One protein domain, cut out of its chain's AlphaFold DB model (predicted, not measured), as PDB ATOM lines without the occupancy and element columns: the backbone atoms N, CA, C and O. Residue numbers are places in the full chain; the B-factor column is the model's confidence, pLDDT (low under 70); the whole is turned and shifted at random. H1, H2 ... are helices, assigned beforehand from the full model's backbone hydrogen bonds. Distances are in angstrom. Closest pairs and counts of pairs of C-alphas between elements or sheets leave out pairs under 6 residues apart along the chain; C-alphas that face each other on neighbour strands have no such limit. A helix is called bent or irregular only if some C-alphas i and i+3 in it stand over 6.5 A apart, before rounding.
ATOM      1  N   ASP A  87     263.352 165.279  75.301       78.50
ATOM      2  CA  ASP A  87     262.013 165.839  75.082       78.50
ATOM      3  C   ASP A  87     261.842 166.365  73.649       78.50
ATOM      4  O   ASP A  87     260.820 166.103  73.012       78.50
ATOM      5  N   ASP A  88     262.877 166.998  73.083       81.06
ATOM      6  CA  ASP A  88     262.881 167.426  71.678       81.06
ATOM      7  C   ASP A  88     262.742 166.221  70.735       81.06
ATOM      8  O   ASP A  88     261.939 166.235  69.793       81.06
ATOM      9  N   ILE A  89     263.486 165.143  71.019       85.75
ATOM     10  CA  ILE A  89     263.416 163.889  70.263       85.75
ATOM     11  C   ILE A  89     262.030 163.249  70.404       85.75
ATOM     12  O   ILE A  89     261.406 162.933  69.390       85.75
ATOM     13  N   ALA A  90     261.517 163.101  71.632       82.44
ATOM     14  CA  ALA A  90     260.191 162.530  71.894       82.44
ATOM     15  C   ALA A  90     259.093 163.305  71.156       82.44
ATOM     16  O   ALA A  90     258.269 162.723  70.445       82.44
ATOM     17  N   THR A  91     259.123 164.632  71.275       83.62
ATOM     18  CA  THR A  91     258.167 165.527  70.631       83.62
ATOM     19  C   THR A  91     258.230 165.401  69.114       83.62
ATOM     20  O   THR A  91     257.189 165.332  68.459       83.62
ATOM     21  N   CYS A  92     259.430 165.322  68.531       88.06
ATOM     22  CA  CYS A  92     259.570 165.095  67.097       88.06
ATOM     23  C   CYS A  92     258.962 163.755  66.670       88.06
ATOM     24  O   CYS A  92     258.175 163.725  65.721       88.06
ATOM     25  N   GLN A  93     259.293 162.664  67.372       88.81
ATOM     26  CA  GLN A  93     258.804 161.318  67.057       88.81
ATOM     27  C   GLN A  93     257.274 161.280  67.022       88.81
ATOM     28  O   GLN A  93     256.692 160.756  66.073       88.81
ATOM     29  N   VAL A  94     256.619 161.904  68.004       85.44
ATOM     30  CA  VAL A  94     255.156 161.972  68.065       85.44
ATOM     31  C   VAL A  94     254.595 162.888  66.964       85.44
ATOM     32  O   VAL A  94     253.698 162.490  66.231       85.44
ATOM     33  N   ARG A  95     255.158 164.080  66.730       82.56
ATOM     34  CA  ARG A  95     254.629 164.987  65.687       82.56
ATOM     35  C   ARG A  95     254.788 164.457  64.266       82.56
ATOM     36  O   ARG A  95     253.942 164.730  63.421       82.56
ATOM     37  N   GLN A  96     255.907 163.800  63.976       87.81
ATOM     38  CA  GLN A  96     256.308 163.475  62.606       87.81
ATOM     39  C   GLN A  96     256.076 162.009  62.245       87.81
ATOM     40  O   GLN A  96     255.935 161.698  61.067       87.81
ATOM     41  N   CYS A  97     256.050 161.113  63.235       89.62
ATOM     42  CA  CYS A  97     256.107 159.670  63.010       89.62
ATOM     43  C   CYS A  97     255.048 158.883  63.806       89.62
ATOM     44  O   CYS A  97     255.127 157.658  63.878       89.62
ATOM     45  N   PHE A  98     254.043 159.546  64.393       85.50
ATOM     46  CA  PHE A  98     253.002 158.867  65.176       85.50
ATOM     47  C   PHE A  98     252.085 157.970  64.342       85.50
ATOM     48  O   PHE A  98     251.595 156.971  64.855       85.50
ATOM     49  N   HIS A  99     251.854 158.284  63.066       85.62
ATOM     50  CA  HIS A  99     250.944 157.495  62.237       85.62
ATOM     51  C   HIS A  99     251.436 156.048  62.005       85.62
ATOM     52  O   HIS A  99     250.697 155.142  62.384       85.62
ATOM     53  N   PRO A 100     252.686 155.793  61.557       86.38
ATOM     54  CA  PRO A 100     253.227 154.430  61.483       86.38
ATOM     55  C   PRO A 100     253.256 153.697  62.833       86.38
ATOM     56  O   PRO A 100     253.039 152.490  62.898       86.38
ATOM     57  N   LEU A 101     253.496 154.420  63.935       86.00
ATOM     58  CA  LEU A 101     253.430 153.849  65.284       86.00
ATOM     59  C   LEU A 101     252.005 153.395  65.628       86.00
ATOM     60  O   LEU A 101     251.807 152.303  66.156       86.00
ATOM     61  N   TYR A 102     251.013 154.227  65.318       85.38
ATOM     62  CA  TYR A 102     249.607 153.913  65.525       85.38
ATOM     63  C   TYR A 102     249.168 152.706  64.691       85.38
ATOM     64  O   TYR A 102     248.518 151.816  65.232       85.38
ATOM     65  N   GLU A 103     249.552 152.644  63.413       88.00
ATOM     66  CA  GLU A 103     249.283 151.490  62.547       88.00
ATOM     67  C   GLU A 103     249.930 150.215  63.091       88.00
ATOM     68  O   GLU A 103     249.276 149.175  63.161       88.00
ATOM     69  N   CYS A 104     251.167 150.311  63.586       89.38
ATOM     70  CA  CYS A 104     251.843 149.183  64.210       89.38
ATOM     71  C   CYS A 104     251.096 148.646  65.437       89.38
ATOM     72  O   CYS A 104     250.973 147.437  65.602       89.38
ATOM     73  N   PHE A 105     250.534 149.521  66.277       86.75
ATOM     74  CA  PHE A 105     249.727 149.091  67.423       86.75
ATOM     75  C   PHE A 105     248.376 148.462  67.039       86.75
ATOM     76  O   PHE A 105     247.744 147.832  67.884       86.75
ATOM     77  N   GLN A 106     247.915 148.606  65.791       87.19
ATOM     78  CA  GLN A 106     246.733 147.890  65.294       87.19
ATOM     79  C   GLN A 106     247.070 146.472  64.794       87.19
ATOM     80  O   GLN A 106     246.175 145.625  64.721       87.19
ATOM     81  N   ASP A 107     248.339 146.181  64.484       89.81
ATOM     82  CA  ASP A 107     248.812 144.853  64.084       89.81
ATOM     83  C   ASP A 107     249.569 144.159  65.229       89.81
ATOM     84  O   ASP A 107     250.678 144.531  65.605       89.81
ATOM     85  N   LYS A 108     249.010 143.052  65.730       89.81
ATOM     86  CA  LYS A 108     249.609 142.243  66.806       89.81
ATOM     87  C   LYS A 108     251.022 141.744  66.499       89.81
ATOM     88  O   LYS A 108     251.813 141.558  67.422       89.81
ATOM     89  N   ASN A 109     251.335 141.454  65.235       91.31
ATOM     90  CA  ASN A 109     252.674 141.002  64.858       91.31
ATOM     91  C   ASN A 109     253.671 142.155  64.938       91.31
ATOM     92  O   ASN A 109     254.776 141.970  65.450       91.31
ATOM     93  N   CYS A 110     253.248 143.330  64.479       93.19
ATOM     94  CA  CYS A 110     254.024 144.554  64.553       93.19
ATOM     95  C   CYS A 110     254.264 144.965  66.012       93.19
ATOM     96  O   CYS A 110     255.408 145.117  66.429       93.19
ATOM     97  N   GLU A 111     253.209 145.031  66.827       92.38
ATOM     98  CA  GLU A 111     253.301 145.323  68.262       92.38
ATOM     99  C   GLU A 111     254.275 144.372  68.977       92.38
ATOM    100  O   GLU A 111     255.151 144.808  69.725       92.38
ATOM    101  N   LYS A 112     254.175 143.063  68.715       94.81
ATOM    102  CA  LYS A 112     255.067 142.070  69.323       94.81
ATOM    103  C   LYS A 112     256.526 142.275  68.913       94.81
ATOM    104  O   LYS A 112     257.414 142.150  69.756       94.81
ATOM    105  N   GLU A 113     256.776 142.558  67.639       96.00
ATOM    106  CA  GLU A 113     258.125 142.817  67.140       96.00
ATOM    107  C   GLU A 113     258.710 144.110  67.727       96.00
ATOM    108  O   GLU A 113     259.880 144.123  68.111       96.00
ATOM    109  N   LEU A 114     257.897 145.160  67.877       94.31
ATOM    110  CA  LEU A 114     258.293 146.399  68.548       94.31
ATOM    111  C   LEU A 114     258.726 146.123  69.990       94.31
ATOM    112  O   LEU A 114     259.812 146.532  70.388       94.31
ATOM    113  N   ILE A 115     257.917 145.375  70.747       93.56
ATOM    114  CA  ILE A 115     258.224 145.006  72.135       93.56
ATOM    115  C   ILE A 115     259.524 144.189  72.218       93.56
ATOM    116  O   ILE A 115     260.352 144.430  73.095       93.56
ATOM    117  N   GLU A 116     259.733 143.228  71.310       95.06
ATOM    118  CA  GLU A 116     260.965 142.429  71.272       95.06
ATOM    119  C   GLU A 116     262.196 143.297  70.968       95.06
ATOM    120  O   GLU A 116     263.245 143.134  71.598       95.06
ATOM    121  N   MET A 117     262.067 144.227  70.022       94.50
ATOM    122  CA  MET A 117     263.120 145.172  69.666       94.50
ATOM    123  C   MET A 117     263.466 146.087  70.844       94.50
ATOM    124  O   MET A 117     264.642 146.202  71.188       94.50
ATOM    125  N   GLU A 118     262.463 146.673  71.504       93.31
ATOM    126  CA  GLU A 118     262.676 147.524  72.676       93.31
ATOM    127  C   GLU A 118     263.346 146.759  73.817       93.31
ATOM    128  O   GLU A 118     264.269 147.277  74.441       93.31
ATOM    129  N   HIS A 119     262.952 145.504  74.049       95.00
ATOM    130  CA  HIS A 119     263.574 144.676  75.077       95.00
ATOM    131  C   HIS A 119     265.058 144.406  74.794       95.00
ATOM    132  O   HIS A 119     265.881 144.508  75.701       95.00
ATOM    133  N   LYS A 120     265.422 144.090  73.544       96.06
ATOM    134  CA  LYS A 120     266.831 143.897  73.153       96.06
ATOM    135  C   LYS A 120     267.626 145.199  73.247       96.06
ATOM    136  O   LYS A 120     268.755 145.188  73.725       96.06
ATOM    137  N   TYR A 121     267.026 146.316  72.843       95.62
ATOM    138  CA  TYR A 121     267.640 147.635  72.959       95.62
ATOM    139  C   TYR A 121     267.927 148.014  74.422       95.62
ATOM    140  O   TYR A 121     268.996 148.531  74.723       95.62
ATOM    141  N   GLU A 122     267.020 147.702  75.350       95.00
ATOM    142  CA  GLU A 122     267.239 147.943  76.781       95.00
ATOM    143  C   GLU A 122     268.344 147.076  77.404       95.00
ATOM    144  O   GLU A 122     268.866 147.429  78.462       95.00
ATOM    145  N   GLN A 123     268.696 145.949  76.780       95.25
ATOM    146  CA  GLN A 123     269.832 145.125  77.199       95.25
ATOM    147  C   GLN A 123     271.159 145.703  76.697       95.25
ATOM    148  O   GLN A 123     272.144 145.702  77.434       95.25
ATOM    149  N   ASP A 124     271.184 146.184  75.453       95.31
ATOM    150  CA  ASP A 124     272.371 146.759  74.826       95.31
ATOM    151  C   ASP A 124     271.984 147.854  73.809       95.31
ATOM    152  O   ASP A 124     271.704 147.552  72.640       95.31
ATOM    153  N   PRO A 125     271.999 149.142  74.210       94.12
ATOM    154  CA  PRO A 125     271.613 150.232  73.319       94.12
ATOM    155  C   PRO A 125     272.572 150.411  72.135       94.12
ATOM    156  O   PRO A 125     272.187 151.002  71.126       94.12
ATOM    157  N   SER A 126     273.794 149.859  72.196       93.62
ATOM    158  CA  SER A 126     274.745 149.914  71.077       93.62
ATOM    159  C   SER A 126     274.297 149.080  69.870       93.62
ATOM    160  O   SER A 126     274.744 149.318  68.747       93.62
ATOM    161  N   GLN A 127     273.359 148.147  70.065       94.00
ATOM    162  CA  GLN A 127     272.815 147.314  68.993       94.00
ATOM    163  C   GLN A 127     271.661 147.963  68.233       94.00
ATOM    164  O   GLN A 127     271.127 147.331  67.322       94.00
ATOM    165  N   TYR A 128     271.277 149.201  68.558       93.44
ATOM    166  CA  TYR A 128     270.111 149.865  67.971       93.44
ATOM    167  C   TYR A 128     270.046 149.750  66.438       93.44
ATOM    168  O   TYR A 128     269.050 149.268  65.902       93.44
ATOM    169  N   GLU A 129     271.118 150.111  65.725       92.75
ATOM    170  CA  GLU A 129     271.149 150.052  64.253       92.75
ATOM    171  C   GLU A 129     270.988 148.617  63.726       92.75
ATOM    172  O   GLU A 129     270.251 148.374  62.765       92.75
ATOM    173  N   THR A 130     271.623 147.648  64.392       94.88
ATOM    174  CA  THR A 130     271.497 146.224  64.052       94.88
ATOM    175  C   THR A 130     270.057 145.754  64.243       94.88
ATOM    176  O   THR A 130     269.497 145.131  63.342       94.88
ATOM    177  N   LEU A 131     269.428 146.099  65.368       94.75
ATOM    178  CA  LEU A 131     268.044 145.737  65.669       94.75
ATOM    179  C   LEU A 131     267.070 146.340  64.650       94.75
ATOM    180  O   LEU A 131     266.216 145.624  64.129       94.75
ATOM    181  N   VAL A 132     267.245 147.616  64.294       93.94
ATOM    182  CA  VAL A 132     266.435 148.291  63.267       93.94
ATOM    183  C   VAL A 132     266.590 147.618  61.898       93.94
ATOM    184  O   VAL A 132     265.606 147.440  61.180       93.94
ATOM    185  N   SER A 133     267.800 147.187  61.531       92.94
ATOM    186  CA  SER A 133     268.043 146.506  60.248       92.94
ATOM    187  C   SER A 133     267.376 145.126  60.135       92.94
ATOM    188  O   SER A 133     267.127 144.650  59.027       92.94
ATOM    189  N   GLN A 134     267.072 144.488  61.271       94.94
ATOM    190  CA  GLN A 134     266.508 143.136  61.350       94.94
ATOM    191  C   GLN A 134     264.979 143.103  61.418       94.94
ATOM    192  O   GLN A 134     264.402 142.013  61.380       94.94
ATOM    193  N   LEU A 135     264.333 144.271  61.500       94.25
ATOM    194  CA  LEU A 135     262.878 144.383  61.537       94.25
ATOM    195  C   LEU A 135     262.244 143.687  60.327       94.25
ATOM    196  O   LEU A 135     262.790 143.682  59.218       94.25
ATOM    197  N   LYS A 136     261.064 143.106  60.519       93.31
ATOM    198  CA  LYS A 136     260.313 142.365  59.504       93.31
ATOM    199  C   LYS A 136     259.069 143.135  59.088       93.31
ATOM    200  O   LYS A 136     258.893 143.303  57.880       93.31
ATOM    201  N   ALA A 137     258.286 143.636  60.045       91.75
ATOM    202  CA  ALA A 137     257.070 144.407  59.799       91.75
ATOM    203  C   ALA A 137     257.353 145.701  59.017       91.75
ATOM    204  O   ALA A 137     258.313 146.430  59.300       91.75
ATOM    205  N   SER A 138     256.524 145.976  58.010       88.88
ATOM    206  CA  SER A 138     256.635 147.150  57.135       88.88
ATOM    207  C   SER A 138     256.471 148.451  57.910       88.88
ATOM    208  O   SER A 138     257.250 149.382  57.726       88.88
ATOM    209  N   GLU A 139     255.510 148.476  58.822       89.19
ATOM    210  CA  GLU A 139     255.090 149.634  59.605       89.19
ATOM    211  C   GLU A 139     256.200 150.029  60.586       89.19
ATOM    212  O   GLU A 139     256.513 151.209  60.739       89.19
ATOM    213  N   LEU A 140     256.896 149.045  61.177       91.75
ATOM    214  CA  LEU A 140     258.082 149.305  61.998       91.75
ATOM    215  C   LEU A 140     259.235 149.853  61.172       91.75
ATOM    216  O   LEU A 140     259.871 150.827  61.574       91.75
ATOM    217  N   LYS A 141     259.513 149.271  60.003       92.62
ATOM    218  CA  LYS A 141     260.555 149.812  59.120       92.62
ATOM    219  C   LYS A 141     260.260 151.254  58.739       92.62
ATOM    220  O   LYS A 141     261.176 152.075  58.731       92.62
ATOM    221  N   GLU A 142     259.004 151.571  58.441       92.12
ATOM    222  CA  GLU A 142     258.578 152.930  58.129       92.12
ATOM    223  C   GLU A 142     258.724 153.865  59.334       92.12
ATOM    224  O   GLU A 142     259.330 154.933  59.199       92.12
ATOM    225  N   LEU A 143     258.284 153.435  60.519       93.19
ATOM    226  CA  LEU A 143     258.447 154.164  61.776       93.19
ATOM    227  C   LEU A 143     259.914 154.522  62.042       93.19
ATOM    228  O   LEU A 143     260.256 155.692  62.227       93.19
ATOM    229  N   PHE A 144     260.804 153.529  62.014       93.19
ATOM    230  CA  PHE A 144     262.226 153.736  62.279       93.19
ATOM    231  C   PHE A 144     262.929 154.494  61.141       93.19
ATOM    232  O   PHE A 144     263.831 155.297  61.397       93.19
ATOM    233  N   SER A 145     262.471 154.354  59.891       92.94
ATOM    234  CA  SER A 145     262.917 155.215  58.788       92.94
ATOM    235  C   SER A 145     262.525 156.675  59.024       92.94
ATOM    236  O   SER A 145     263.329 157.576  58.766       92.94
ATOM    237  N   CYS A 146     261.319 156.922  59.538       93.12
ATOM    238  CA  CYS A 146     260.854 158.255  59.901       93.12
ATOM    239  C   CYS A 146     261.689 158.839  61.048       93.12
ATOM    240  O   CYS A 146     262.216 159.943  60.912       93.12
ATOM    241  N   TYR A 147     261.919 158.074  62.120       93.19
ATOM    242  CA  TYR A 147     262.788 158.463  63.237       93.19
ATOM    243  C   TYR A 147     264.188 158.884  62.777       93.19
ATOM    244  O   TYR A 147     264.674 159.947  63.176       93.19
ATOM    245  N   LYS A 148     264.796 158.107  61.874       90.88
ATOM    246  CA  LYS A 148     266.091 158.426  61.265       90.88
ATOM    247  C   LYS A 148     266.039 159.714  60.439       90.88
ATOM    248  O   LYS A 148     266.847 160.615  60.638       90.88
ATOM    249  N   LYS A 149     265.090 159.815  59.501       90.00
ATOM    250  CA  LYS A 149     265.040 160.903  58.505       90.00
ATOM    251  C   LYS A 149     264.546 162.235  59.064       90.00
ATOM    252  O   LYS A 149     264.892 163.277  58.513       90.00
ATOM    253  N   LYS A 150     263.678 162.208  60.076       90.44
ATOM    254  CA  LYS A 150     262.950 163.391  60.561       90.44
ATOM    255  C   LYS A 150     263.373 163.833  61.952       90.44
ATOM    256  O   LYS A 150     263.316 165.027  62.218       90.44
ATOM    257  N   CYS A 151     263.809 162.906  62.803       89.50
ATOM    258  CA  CYS A 151     263.973 163.169  64.233       89.50
ATOM    259  C   CYS A 151     265.369 162.890  64.784       89.50
ATOM    260  O   CYS A 151     265.539 162.944  65.991       89.50
ATOM    261  N   GLN A 152     266.364 162.609  63.933       86.50
ATOM    262  CA  GLN A 152     267.771 162.444  64.338       86.50
ATOM    263  C   GLN A 152     267.991 161.416  65.468       86.50
ATOM    264  O   GLN A 152     268.966 161.501  66.214       86.50
ATOM    265  N   VAL A 153     267.105 160.420  65.581       89.50
ATOM    266  CA  VAL A 153     267.103 159.457  66.697       89.50
ATOM    267  C   VAL A 153     268.408 158.665  66.773       89.50
ATOM    268  O   VAL A 153     268.913 158.443  67.864       89.50
ATOM    269  N   GLU A 154     268.998 158.293  65.634       88.56
ATOM    270  CA  GLU A 154     270.286 157.582  65.602       88.56
ATOM    271  C   GLU A 154     271.411 158.400  66.249       88.56
ATOM    272  O   GLU A 154     272.133 157.883  67.095       88.56
ATOM    273  N   SER A 155     271.515 159.692  65.914       87.75
ATOM    274  CA  SER A 155     272.519 160.578  66.512       87.75
ATOM    275  C   SER A 155     272.314 160.707  68.017       87.75
ATOM    276  O   SER A 155     273.285 160.680  68.768       87.75
ATOM    277  N   TYR A 156     271.060 160.826  68.463       89.56
ATOM    278  CA  TYR A 156     270.729 160.876  69.884       89.56
ATOM    279  C   TYR A 156     271.134 159.581  70.603       89.56
ATOM    280  O   TYR A 156     271.833 159.636  71.607       89.56
ATOM    281  N   ILE A 157     270.774 158.411  70.073       91.69
ATOM    282  CA  ILE A 157     271.069 157.115  70.706       91.69
ATOM    283  C   ILE A 157     272.574 156.833  70.761       91.69
ATOM    284  O   ILE A 157     273.055 156.286  71.752       91.69
ATOM    285  N   GLN A 158     273.337 157.236  69.743       89.19
ATOM    286  CA  GLN A 158     274.798 157.096  69.752       89.19
ATOM    287  C   GLN A 158     275.458 157.839  70.927       89.19
ATOM    288  O   GLN A 158     276.483 157.380  71.428       89.19
ATOM    289  N   HIS A 159     274.873 158.953  71.380       89.62
ATOM    290  CA  HIS A 159     275.413 159.771  72.471       89.62
ATOM    291  C   HIS A 159     274.763 159.456  73.825       89.62
ATOM    292  O   HIS A 159     275.461 159.378  74.830       89.62
ATOM    293  N   CYS A 160     273.451 159.225  73.832       92.31
ATOM    294  CA  CYS A 160     272.607 159.164  75.026       92.31
ATOM    295  C   CYS A 160     271.854 157.831  75.181       92.31
ATOM    296  O   CYS A 160     270.854 157.749  75.893       92.31
ATOM    297  N   GLY A 161     272.270 156.768  74.484       92.31
ATOM    298  CA  GLY A 161     271.557 155.488  74.500       92.31
ATOM    299  C   GLY A 161     271.467 154.851  75.891       92.31
ATOM    300  O   GLY A 161     270.468 154.211  76.211       92.31
ATOM    301  N   LYS A 162     272.470 155.055  76.755       94.31
ATOM    302  CA  LYS A 162     272.433 154.552  78.141       94.31
ATOM    303  C   LYS A 162     271.414 155.309  78.982       94.31
ATOM    304  O   LYS A 162     270.679 154.697  79.750       94.31
ATOM    305  N   GLU A 163     271.354 156.620  78.810       93.94
ATOM    306  CA  GLU A 163     270.433 157.529  79.476       93.94
ATOM    307  C   GLU A 163     268.990 157.261  79.030       93.94
ATOM    308  O   GLU A 163     268.100 157.175  79.873       93.94
ATOM    309  N   ASP A 164     268.746 157.032  77.735       92.25
ATOM    310  CA  ASP A 164     267.422 156.641  77.234       92.25
ATOM    311  C   ASP A 164     266.969 155.294  77.815       92.25
ATOM    312  O   ASP A 164     265.836 155.171  78.290       92.25
ATOM    313  N   VAL A 165     267.861 154.296  77.866       94.56
ATOM    314  CA  VAL A 165     267.577 153.013  78.527       94.56
ATOM    315  C   VAL A 165     267.300 153.207  80.018       94.56
ATOM    316  O   VAL A 165     266.331 152.643  80.531       94.56
ATOM    317  N   TYR A 166     268.084 154.033  80.713       94.62
ATOM    318  CA  TYR A 166     267.854 154.357  82.120       94.62
ATOM    319  C   TYR A 166     266.469 154.979  82.340       94.62
ATOM    320  O   TYR A 166     265.729 154.535  83.221       94.62
ATOM    321  N   ILE A 167     266.073 155.956  81.512       91.12
ATOM    322  CA  ILE A 167     264.741 156.572  81.573       91.12
ATOM    323  C   ILE A 167     263.669 155.489  81.444       91.12
ATOM    324  O   ILE A 167     262.798 155.391  82.309       91.12
ATOM    325  N   LYS A 168     263.757 154.629  80.418       90.56
ATOM    326  CA  LYS A 168     262.800 153.529  80.203       90.56
ATOM    327  C   LYS A 168     262.727 152.582  81.404       90.56
ATOM    328  O   LYS A 168     261.637 152.210  81.839       90.56
ATOM    329  N   GLN A 169     263.868 152.227  81.990       92.69
ATOM    330  CA  GLN A 169     263.927 151.369  83.173       92.69
ATOM    331  C   GLN A 169     263.343 152.048  84.421       92.69
ATOM    332  O   GLN A 169     262.679 151.382  85.221       92.69
ATOM    333  N   CYS A 170     263.507 153.365  84.571       92.69
ATOM    334  CA  CYS A 170     262.945 154.121  85.687       92.69
ATOM    335  C   CYS A 170     261.408 154.024  85.746       92.69
ATOM    336  O   CYS A 170     260.848 153.859  86.831       92.69
ATOM    337  N   PHE A 171     260.714 153.972  84.600       89.19
ATOM    338  CA  PHE A 171     259.258 153.737  84.544       89.19
ATOM    339  C   PHE A 171     258.811 152.390  85.137       89.19
ATOM    340  O   PHE A 171     257.623 152.198  85.386       89.19
ATOM    341  N   ARG A 172     259.735 151.464  85.417       90.38
ATOM    342  CA  ARG A 172     259.463 150.167  86.065       90.38
ATOM    343  C   ARG A 172     260.171 150.002  87.415       90.38
ATOM    344  O   ARG A 172     259.912 149.031  88.124       90.38
ATOM    345  N   ASN A 173     261.037 150.941  87.797       93.81
ATOM    346  CA  ASN A 173     261.795 150.903  89.042       93.81
ATOM    347  C   ASN A 173     261.076 151.703  90.143       93.81
ATOM    348  O   ASN A 173     260.963 152.925  90.072       93.81
ATOM    349  N   LYS A 174     260.623 151.013  91.197       93.25
ATOM    350  CA  LYS A 174     259.878 151.628  92.310       93.25
ATOM    351  C   LYS A 174     260.684 152.665  93.093       93.25
ATOM    352  O   LYS A 174     260.094 153.628  93.578       93.25
ATOM    353  N   ASP A 175     261.994 152.488  93.218       95.00
ATOM    354  CA  ASP A 175     262.848 153.426  93.947       95.00
ATOM    355  C   ASP A 175     263.036 154.714  93.142       95.00
ATOM    356  O   ASP A 175     262.831 155.806  93.674       95.00
ATOM    357  N   CYS A 176     263.286 154.588  91.834       93.69
ATOM    358  CA  CYS A 176     263.367 155.733  90.924       93.69
ATOM    359  C   CYS A 176     262.041 156.513  90.870       93.69
ATOM    360  O   CYS A 176     262.027 157.745  90.960       93.69
ATOM    361  N   GLN A 177     260.912 155.796  90.808       92.94
ATOM    362  CA  GLN A 177     259.579 156.402  90.869       92.94
ATOM    363  C   GLN A 177     259.326 157.131  92.187       92.94
ATOM    364  O   GLN A 177     258.728 158.203  92.193       92.94
ATOM    365  N   LYS A 178     259.781 156.571  93.312       94.56
ATOM    366  CA  LYS A 178     259.622 157.186  94.633       94.56
ATOM    367  C   LYS A 178     260.442 158.469  94.767       94.56
ATOM    368  O   LYS A 178     259.943 159.435  95.340       94.56
ATOM    369  N   GLU A 179     261.670 158.490  94.251       94.25
ATOM    370  CA  GLU A 179     262.510 159.694  94.224       94.25
ATOM    371  C   GLU A 179     261.876 160.808  93.375       94.25
ATOM    372  O   GLU A 179     261.842 161.971  93.782       94.25
ATOM    373  N   ASN A 180     261.289 160.431  92.237       91.75
ATOM    374  CA  ASN A 180     260.690 161.337  91.256       91.75
ATOM    375  C   ASN A 180     259.155 161.374  91.340       91.75
ATOM    376  O   ASN A 180     258.470 161.560  90.335       91.75
ATOM    377  N   LYS A 181     258.598 161.195  92.544       92.56
ATOM    378  CA  LYS A 181     257.156 160.997  92.746       92.56
ATOM    379  C   LYS A 181     256.289 162.076  92.090       92.56
ATOM    380  O   LYS A 181     255.301 161.733  91.460       92.56
ATOM    381  N   ALA A 182     256.658 163.351  92.210       90.19
ATOM    382  CA  ALA A 182     255.879 164.454  91.637       90.19
ATOM    383  C   ALA A 182     255.742 164.337  90.108       90.19
ATOM    384  O   ALA A 182     254.635 164.432  89.582       90.19
ATOM    385  N   TYR A 183     256.843 164.031  89.414       88.94
ATOM    386  CA  TYR A 183     256.834 163.778  87.975       88.94
ATOM    387  C   TYR A 183     255.937 162.586  87.619       88.94
ATOM    388  O   TYR A 183     255.065 162.703  86.762       88.94
ATOM    389  N   PHE A 184     256.087 161.450  88.308       89.75
ATOM    390  CA  PHE A 184     255.289 160.257  88.010       89.75
ATOM    391  C   PHE A 184     253.802 160.409  88.373       89.75
ATOM    392  O   PHE A 184     252.951 159.890  87.653       89.75
ATOM    393  N   ASP A 185     253.462 161.140  89.436       89.94
ATOM    394  CA  ASP A 185     252.076 161.461  89.799       89.94
ATOM    395  C   ASP A 185     251.418 162.340  88.713       89.94
ATOM    396  O   ASP A 185     250.284 162.067  88.296       89.94
ATOM    397  N   ASN A 186     252.142 163.339  88.193       87.31
ATOM    398  CA  ASN A 186     251.687 164.184  87.082       87.31
ATOM    399  C   ASN A 186     251.543 163.380  85.786       87.31
ATOM    400  O   ASN A 186     250.479 163.400  85.161       87.31
ATOM    401  N   TYR A 187     252.562 162.595  85.429       85.94
ATOM    402  CA  TYR A 187     252.542 161.716  84.263       85.94
ATOM    403  C   TYR A 187     251.345 160.754  84.300       85.94
ATOM    404  O   TYR A 187     250.616 160.628  83.316       85.94
ATOM    405  N   ASN A 188     251.085 160.114  85.446       86.88
ATOM    406  CA  ASN A 188     249.954 159.198  85.621       86.88
ATOM    407  C   ASN A 188     248.609 159.923  85.500       86.88
ATOM    408  O   ASN A 188     247.698 159.438  84.826       86.88
ATOM    409  N   THR A 189     248.488 161.103  86.113       86.75
ATOM    410  CA  THR A 189     247.289 161.943  85.994       86.75
ATOM    411  C   THR A 189     247.026 162.302  84.534       86.75
ATOM    412  O   THR A 189     245.898 162.174  84.055       86.75
ATOM    413  N   CYS A 190     248.071 162.687  83.804       84.94
ATOM    414  CA  CYS A 190     247.962 163.034  82.398       84.94
ATOM    415  C   CYS A 190     247.617 161.813  81.535       84.94
ATOM    416  O   CYS A 190     246.679 161.859  80.739       84.94
ATOM    417  N   SER A 191     248.283 160.676  81.754       80.56
ATOM    418  CA  SER A 191     248.035 159.437  81.012       80.56
ATOM    419  C   SER A 191     246.589 158.944  81.120       80.56
ATOM    420  O   SER A 191     246.081 158.364  80.163       80.56
ATOM    421  N   ASN A 192     245.912 159.207  82.240       80.56
ATOM    422  CA  ASN A 192     244.513 158.823  82.442       80.56
ATOM    423  C   ASN A 192     243.505 159.716  81.696       80.56
ATOM    424  O   ASN A 192     242.380 159.281  81.459       80.56
ATOM    425  N   ARG A 193     243.882 160.947  81.320       79.94
ATOM    426  CA  ARG A 193     242.977 161.918  80.669       79.94
ATOM    427  C   ARG A 193     243.319 162.237  79.213       79.94
ATOM    428  O   ARG A 193     242.451 162.719  78.495       79.94
ATOM    429  N   LYS A 194     244.547 161.956  78.760       75.81
ATOM    430  CA  LYS A 194     245.090 162.430  77.470       75.81
ATOM    431  C   LYS A 194     244.301 162.022  76.224       75.81
ATOM    432  O   LYS A 194     244.438 162.635  75.179       75.81
ATOM    433  N   TYR A 195     243.465 160.990  76.302       81.81
ATOM    434  CA  TYR A 195     242.618 160.586  75.173       81.81
ATOM    435  C   TYR A 195     241.185 161.117  75.265       81.81
ATOM    436  O   TYR A 195     240.502 161.182  74.246       81.81
ATOM    437  N   GLN A 196     240.749 161.551  76.453       85.38
ATOM    438  CA  GLN A 196     239.389 162.046  76.688       85.38
ATOM    439  C   GLN A 196     239.125 163.335  75.900       85.38
ATOM    440  O   GLN A 196     238.058 163.503  75.323       85.38
ATOM    441  N   ALA A 197     240.126 164.217  75.797       83.62
ATOM    442  CA  ALA A 197     240.032 165.449  75.010       83.62
ATOM    443  C   ALA A 197     239.830 165.200  73.501       83.62
ATOM    444  O   ALA A 197     239.368 166.085  72.782       83.62
ATOM    445  N   CYS A 198     240.154 163.993  73.025       87.75
ATOM    446  CA  CYS A 198     240.040 163.597  71.625       87.75
ATOM    447  C   CYS A 198     238.782 162.765  71.334       87.75
ATOM    448  O   CYS A 198     238.583 162.337  70.192       87.75
ATOM    449  N   GLU A 199     237.934 162.523  72.341       88.62
ATOM    450  CA  GLU A 199     236.659 161.829  72.166       88.62
ATOM    451  C   GLU A 199     235.744 162.617  71.214       88.62
ATOM    452  O   GLU A 199     235.574 163.829  71.323       88.62
ATOM    453  N   GLY A 200     235.163 161.921  70.232       84.06
ATOM    454  CA  GLY A 200     234.299 162.526  69.210       84.06
ATOM    455  C   GLY A 200     235.020 163.027  67.952       84.06
ATOM    456  O   GLY A 200     234.352 163.379  66.978       84.06
ATOM    457  N   LEU A 201     236.357 163.008  67.916       88.00
ATOM    458  CA  LEU A 201     237.128 163.201  66.682       88.00
ATOM    459  C   LEU A 201     237.305 161.868  65.937       88.00
ATOM    460  O   LEU A 201     237.289 160.802  66.547       88.00
ATOM    461  N   GLN A 202     237.502 161.920  64.615       86.12
ATOM    462  CA  GLN A 202     237.785 160.742  63.784       86.12
ATOM    463  C   GLN A 202     238.903 161.010  62.771       86.12
ATOM    464  O   GLN A 202     239.156 162.160  62.392       86.12
ATOM    465  N   GLY A 203     239.548 159.931  62.319       79.94
ATOM    466  CA  GLY A 203     240.575 159.955  61.279       79.94
ATOM    467  C   GLY A 203     241.763 160.849  61.644       79.94
ATOM    468  O   GLY A 203     242.232 160.855  62.781       79.94
ATOM    469  N   GLU A 204     242.227 161.646  60.683       83.00
ATOM    470  CA  GLU A 204     243.405 162.511  60.836       83.00
ATOM    471  C   GLU A 204     243.279 163.514  61.996       83.00
ATOM    472  O   GLU A 204     244.239 163.740  62.730       83.00
ATOM    473  N   LYS A 205     242.081 164.066  62.231       82.81
ATOM    474  CA  LYS A 205     241.846 165.017  63.333       82.81
ATOM    475  C   LYS A 205     242.010 164.364  64.703       82.81
ATOM    476  O   LYS A 205     242.524 164.993  65.624       82.81
ATOM    477  N   GLN A 206     241.582 163.109  64.835       85.75
ATOM    478  CA  GLN A 206     241.764 162.352  66.071       85.75
ATOM    479  C   GLN A 206     243.246 162.055  66.310       85.75
ATOM    480  O   GLN A 206     243.733 162.259  67.416       85.75
ATOM    481  N   LEU A 207     243.975 161.651  65.265       79.62
ATOM    482  CA  LEU A 207     245.414 161.387  65.344       79.62
ATOM    483  C   LEU A 207     246.214 162.641  65.728       79.62
ATOM    484  O   LEU A 207     247.075 162.567  66.601       79.62
ATOM    485  N   GLN A 208     245.896 163.799  65.139       81.38
ATOM    486  CA  GLN A 208     246.520 165.080  65.492       81.38
ATOM    487  C   GLN A 208     246.254 165.464  66.953       81.38
ATOM    488  O   GLN A 208     247.178 165.873  67.656       81.38
ATOM    489  N   CYS A 209     245.015 165.291  67.424       84.19
ATOM    490  CA  CYS A 209     244.663 165.534  68.821       84.19
ATOM    491  C   CYS A 209     245.448 164.616  69.767       84.19
ATOM    492  O   CYS A 209     246.111 165.102  70.680       84.19
ATOM    493  N   ILE A 210     245.451 163.304  69.506       82.56
ATOM    494  CA  ILE A 210     246.150 162.322  70.346       82.56
ATOM    495  C   ILE A 210     247.648 162.631  70.408       82.56
ATOM    496  O   ILE A 210     248.231 162.635  71.490       82.56
ATOM    497  N   SER A 211     248.267 162.928  69.263       80.50
ATOM    498  CA  SER A 211     249.670 163.341  69.189       80.50
ATOM    499  C   SER A 211     249.946 164.543  70.098       80.50
ATOM    500  O   SER A 211     250.916 164.541  70.855       80.50
ATOM    501  N   GLN A 212     249.093 165.569  70.050       82.12
ATOM    502  CA  GLN A 212     249.272 166.783  70.844       82.12
ATOM    503  C   GLN A 212     249.123 166.528  72.350       82.12
ATOM    504  O   GLN A 212     249.932 167.023  73.133       82.12
ATOM    505  N   GLU A 213     248.142 165.722  72.749       84.31
ATOM    506  CA  GLU A 213     247.924 165.353  74.149       84.31
ATOM    507  C   GLU A 213     249.070 164.491  74.699       84.31
ATOM    508  O   GLU A 213     249.514 164.687  75.830       84.31
ATOM    509  N   VAL A 214     249.616 163.571  73.893       81.31
ATOM    510  CA  VAL A 214     250.791 162.769  74.273       81.31
ATOM    511  C   VAL A 214     252.021 163.651  74.496       81.31
ATOM    512  O   VAL A 214     252.722 163.449  75.484       81.31
ATOM    513  N   ILE A 215     252.265 164.635  73.623       79.44
ATOM    514  CA  ILE A 215     253.373 165.593  73.780       79.44
ATOM    515  C   ILE A 215     253.186 166.409  75.052       79.44
ATOM    516  O   ILE A 215     254.102 166.500  75.861       79.44
ATOM    517  N   TRP A 216     251.990 166.965  75.257       79.00
ATOM    518  CA  TRP A 216     251.718 167.766  76.445       79.00
ATOM    519  C   TRP A 216     251.943 166.962  77.730       79.00
ATOM    520  O   TRP A 216     252.599 167.455  78.640       79.00
ATOM    521  N   CYS A 217     251.507 165.698  77.767       77.44
ATOM    522  CA  CYS A 217     251.761 164.815  78.904       77.44
ATOM    523  C   CYS A 217     253.227 164.444  79.120       77.44
ATOM    524  O   CYS A 217     253.606 164.181  80.257       77.44
ATOM    525  N   ALA A 218     254.027 164.346  78.057       70.25
ATOM    526  CA  ALA A 218     255.446 164.025  78.175       70.25
ATOM    527  C   ALA A 218     256.252 165.213  78.722       70.25
ATOM    528  O   ALA A 218     257.199 165.011  79.479       70.25
ATOM    529  N   SER A 219     255.850 166.438  78.372       72.88
ATOM    530  CA  SER A 219     256.527 167.660  78.809       72.88
ATOM    531  C   SER A 219     256.026 168.189  80.165       72.88
ATOM    532  O   SER A 219     256.711 168.993  80.801       72.88
ATOM    533  N   ASP A 220     254.846 167.760  80.626       72.12
ATOM    534  CA  ASP A 220     254.276 168.166  81.916       72.12
ATOM    535  C   ASP A 220     255.054 167.548  83.095       72.12
ATOM    536  O   ASP A 220     255.278 166.340  83.164       72.12
ATOM    537  N   GLY A 221     255.489 168.384  84.041       66.38
ATOM    538  CA  GLY A 221     256.226 167.951  85.234       66.38
ATOM    539  C   GLY A 221     257.730 167.696  85.055       66.38
ATOM    540  O   GLY A 221     258.381 167.314  86.028       66.38
ATOM    541  N   LEU A 222     258.326 167.941  83.877       78.56
ATOM    542  CA  LEU A 222     259.782 167.787  83.673       78.56
ATOM    543  C   LEU A 222     260.624 168.651  84.633       78.56
ATOM    544  O   LEU A 222     261.743 168.284  84.983       78.56
ATOM    545  N   THR A 223     260.083 169.777  85.104       79.38
ATOM    546  CA  THR A 223     260.738 170.662  86.083       79.38
ATOM    547  C   THR A 223     260.883 170.046  87.477       79.38
ATOM    548  O   THR A 223     261.672 170.550  88.273       79.38
ATOM    549  N   ASP A 224     260.141 168.975  87.776       80.88
ATOM    550  CA  ASP A 224     260.138 168.305  89.082       80.88
ATOM    551  C   ASP A 224     261.074 167.086  89.141       80.88
ATOM    552  O   ASP A 224     261.184 166.440  90.192       80.88
ATOM    553  N   LEU A 225     261.742 166.763  88.027       84.69
ATOM    554  CA  LEU A 225     262.717 165.679  87.938       84.69
ATOM    555  C   LEU A 225     263.927 165.942  88.838       84.69
ATOM    556  O   LEU A 225     264.407 167.069  88.979       84.69
ATOM    557  N   LYS A 226     264.457 164.872  89.432       84.69
ATOM    558  CA  LYS A 226     265.603 164.909  90.346       84.69
ATOM    559  C   LYS A 226     266.634 163.844  89.985       84.69
ATOM    560  O   LYS A 226     266.355 162.890  89.257       84.69
ATOM    561  N   GLY A 227     267.840 164.036  90.515       88.44
ATOM    562  CA  GLY A 227     268.898 163.031  90.511       88.44
ATOM    563  C   GLY A 227     269.332 162.580  89.116       88.44
ATOM    564  O   GLY A 227     269.480 163.374  88.181       88.44
ATOM    565  N   GLU A 228     269.568 161.278  88.998       89.69
ATOM    566  CA  GLU A 228     270.034 160.634  87.771       89.69
ATOM    567  C   GLU A 228     268.975 160.684  86.654       89.69
ATOM    568  O   GLU A 228     269.332 160.874  85.495       89.69
ATOM    569  N   LEU A 229     267.678 160.661  86.990       89.25
ATOM    570  CA  LEU A 229     266.598 160.801  86.005       89.25
ATOM    571  C   LEU A 229     266.576 162.182  85.353       89.25
ATOM    572  O   LEU A 229     266.474 162.271  84.133       89.25
ATOM    573  N   ALA A 230     266.733 163.252  86.137       88.81
ATOM    574  CA  ALA A 230     266.885 164.593  85.574       88.81
ATOM    575  C   ALA A 230     268.092 164.658  84.627       88.81
ATOM    576  O   ALA A 230     267.984 165.160  83.512       88.81
ATOM    577  N   SER A 231     269.225 164.092  85.049       87.38
ATOM    578  CA  SER A 231     270.458 164.095  84.253       87.38
ATOM    579  C   SER A 231     270.286 163.337  82.931       87.38
ATOM    580  O   SER A 231     270.708 163.826  81.888       87.38
ATOM    581  N   ALA A 232     269.599 162.193  82.958       88.94
ATOM    582  CA  ALA A 232     269.317 161.393  81.773       88.94
ATOM    583  C   ALA A 232     268.390 162.116  80.775       88.94
ATOM    584  O   ALA A 232     268.648 162.100  79.570       88.94
ATOM    585  N   PHE A 233     267.337 162.795  81.253       85.19
ATOM    586  CA  PHE A 233     266.416 163.557  80.393       85.19
ATOM    587  C   PHE A 233     267.100 164.723  79.659       85.19
ATOM    588  O   PHE A 233     266.709 165.061  78.538       85.19
ATOM    589  N   PHE A 234     268.128 165.316  80.272       82.00
ATOM    590  CA  PHE A 234     268.884 166.447  79.724       82.00
ATOM    591  C   PHE A 234     270.237 166.055  79.112       82.00
ATOM    592  O   PHE A 234     271.079 166.931  78.917       82.00
ATOM    593  N   CYS A 235     270.455 164.774  78.803       83.00
ATOM    594  CA  CYS A 235     271.640 164.328  78.070       83.00
ATOM    595  C   CYS A 235     271.784 165.099  76.738       83.00
ATOM    596  O   CYS A 235     270.801 165.246  76.003       83.00
TER     597      CYS A 235
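AT A GLANCE: This is residues 87 to 235 of the 236 residues of an uncharacterized protein of Ichthyophthirius multifiliis (strain G5) (UniProt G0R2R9). Nine short helices form a rounded, loosely closed ring, with the sharply bent H1 along one part of it. H1a packs between H8 and H4; H2, H3, H4 and H5 make the fuller side, while the hairpin of H7 and H8 makes the thinner side, and the small H6 and H9 lie between H5 and H7. The printed part has 149 residues, with nine named helices in the order H1 to H9 and no named strand; its class is all helix. It is compact, with a radius of gyration of the C-alphas of 15.7 A and spans of 42 by 40 by 25 A.

IN THESE COORDINATES: H1, residues 87 to 106, was assigned as one helix by its hydrogen bonds but is bent: C-alphas 96 and 99 are 8.0 A apart. Its arms are H1a, residues 87 to 96, from C-alpha 87 at (262.013, 165.839, 75.082), and H1b, residues 99 to 106. H2 spans residues 108 to 123 over 22.9 A, and H4 residues 138 to 151 over 19.0 A. H3, residues 125 to 133, and H5, residues 153 to 170 over 20.2 A, are irregular, with C-alphas 126 and 129 7.7 A apart and C-alphas 159 and 162 8.3 A apart. H6 is residues 174 to 179, H7 residues 181 to 193 over 18.6 A, H8 residues 203 to 219 over 24.9 A, and H9 residues 227 to 233, ending at C-alpha 233 (266.416, 163.557, 80.393).

HOW THE PARTS SIT: H1a and H1b are about perpendicular, at 81 degrees. H1a touches H8 at a shallow tilt of 2 degrees, opposite ways, closest at the C-alphas of Thr 91 and Ile 215, 5.7 A. H4 touches H1a with residues 146 to 151 alone, closest at C-alphas 92 and 151, 5.6 A, and H1b with residues 139 to 143 alone, closest at C-alphas 100 and 143, 5.2 A. H2 and H3 form a hairpin, their closest C-alphas, 121 and 128, 6.0 A apart. H5 has a kink of 91 degrees near residue 160; it touches H3, closest at C-alphas 125 and 161, 5.4 A, and H9, closest at C-alphas 163 and 232, 4.6 A. H6 touches no helix but is near H5, H7 and H9. H7 and H8 form a hairpin, touching with residues 187 to 191 and 217 to 218 alone, closest at C-alphas 190 and 217, 5.5 A. Every O i to N i+4 pair is within hydrogen-bond range in H1a, H1b, H2, H4, H6, H8 and H9, against 3 of 5 in H3, 11 of 14 in H5 and 8 of 9 in H7.

THE WHOLE: The two C-alphas farthest apart, those of Ser 126 and Gly 200, are 42.4 A apart. The helix packing is part aligned and part crossed: leaving out the pairs that touch only at the corner or at their ends, 4 of the 9 pairs of helices that touch are at a shallow tilt. The printed part has no cut and no long link. Its mean pLDDT is 88.2, and residue 221 alone is under 70.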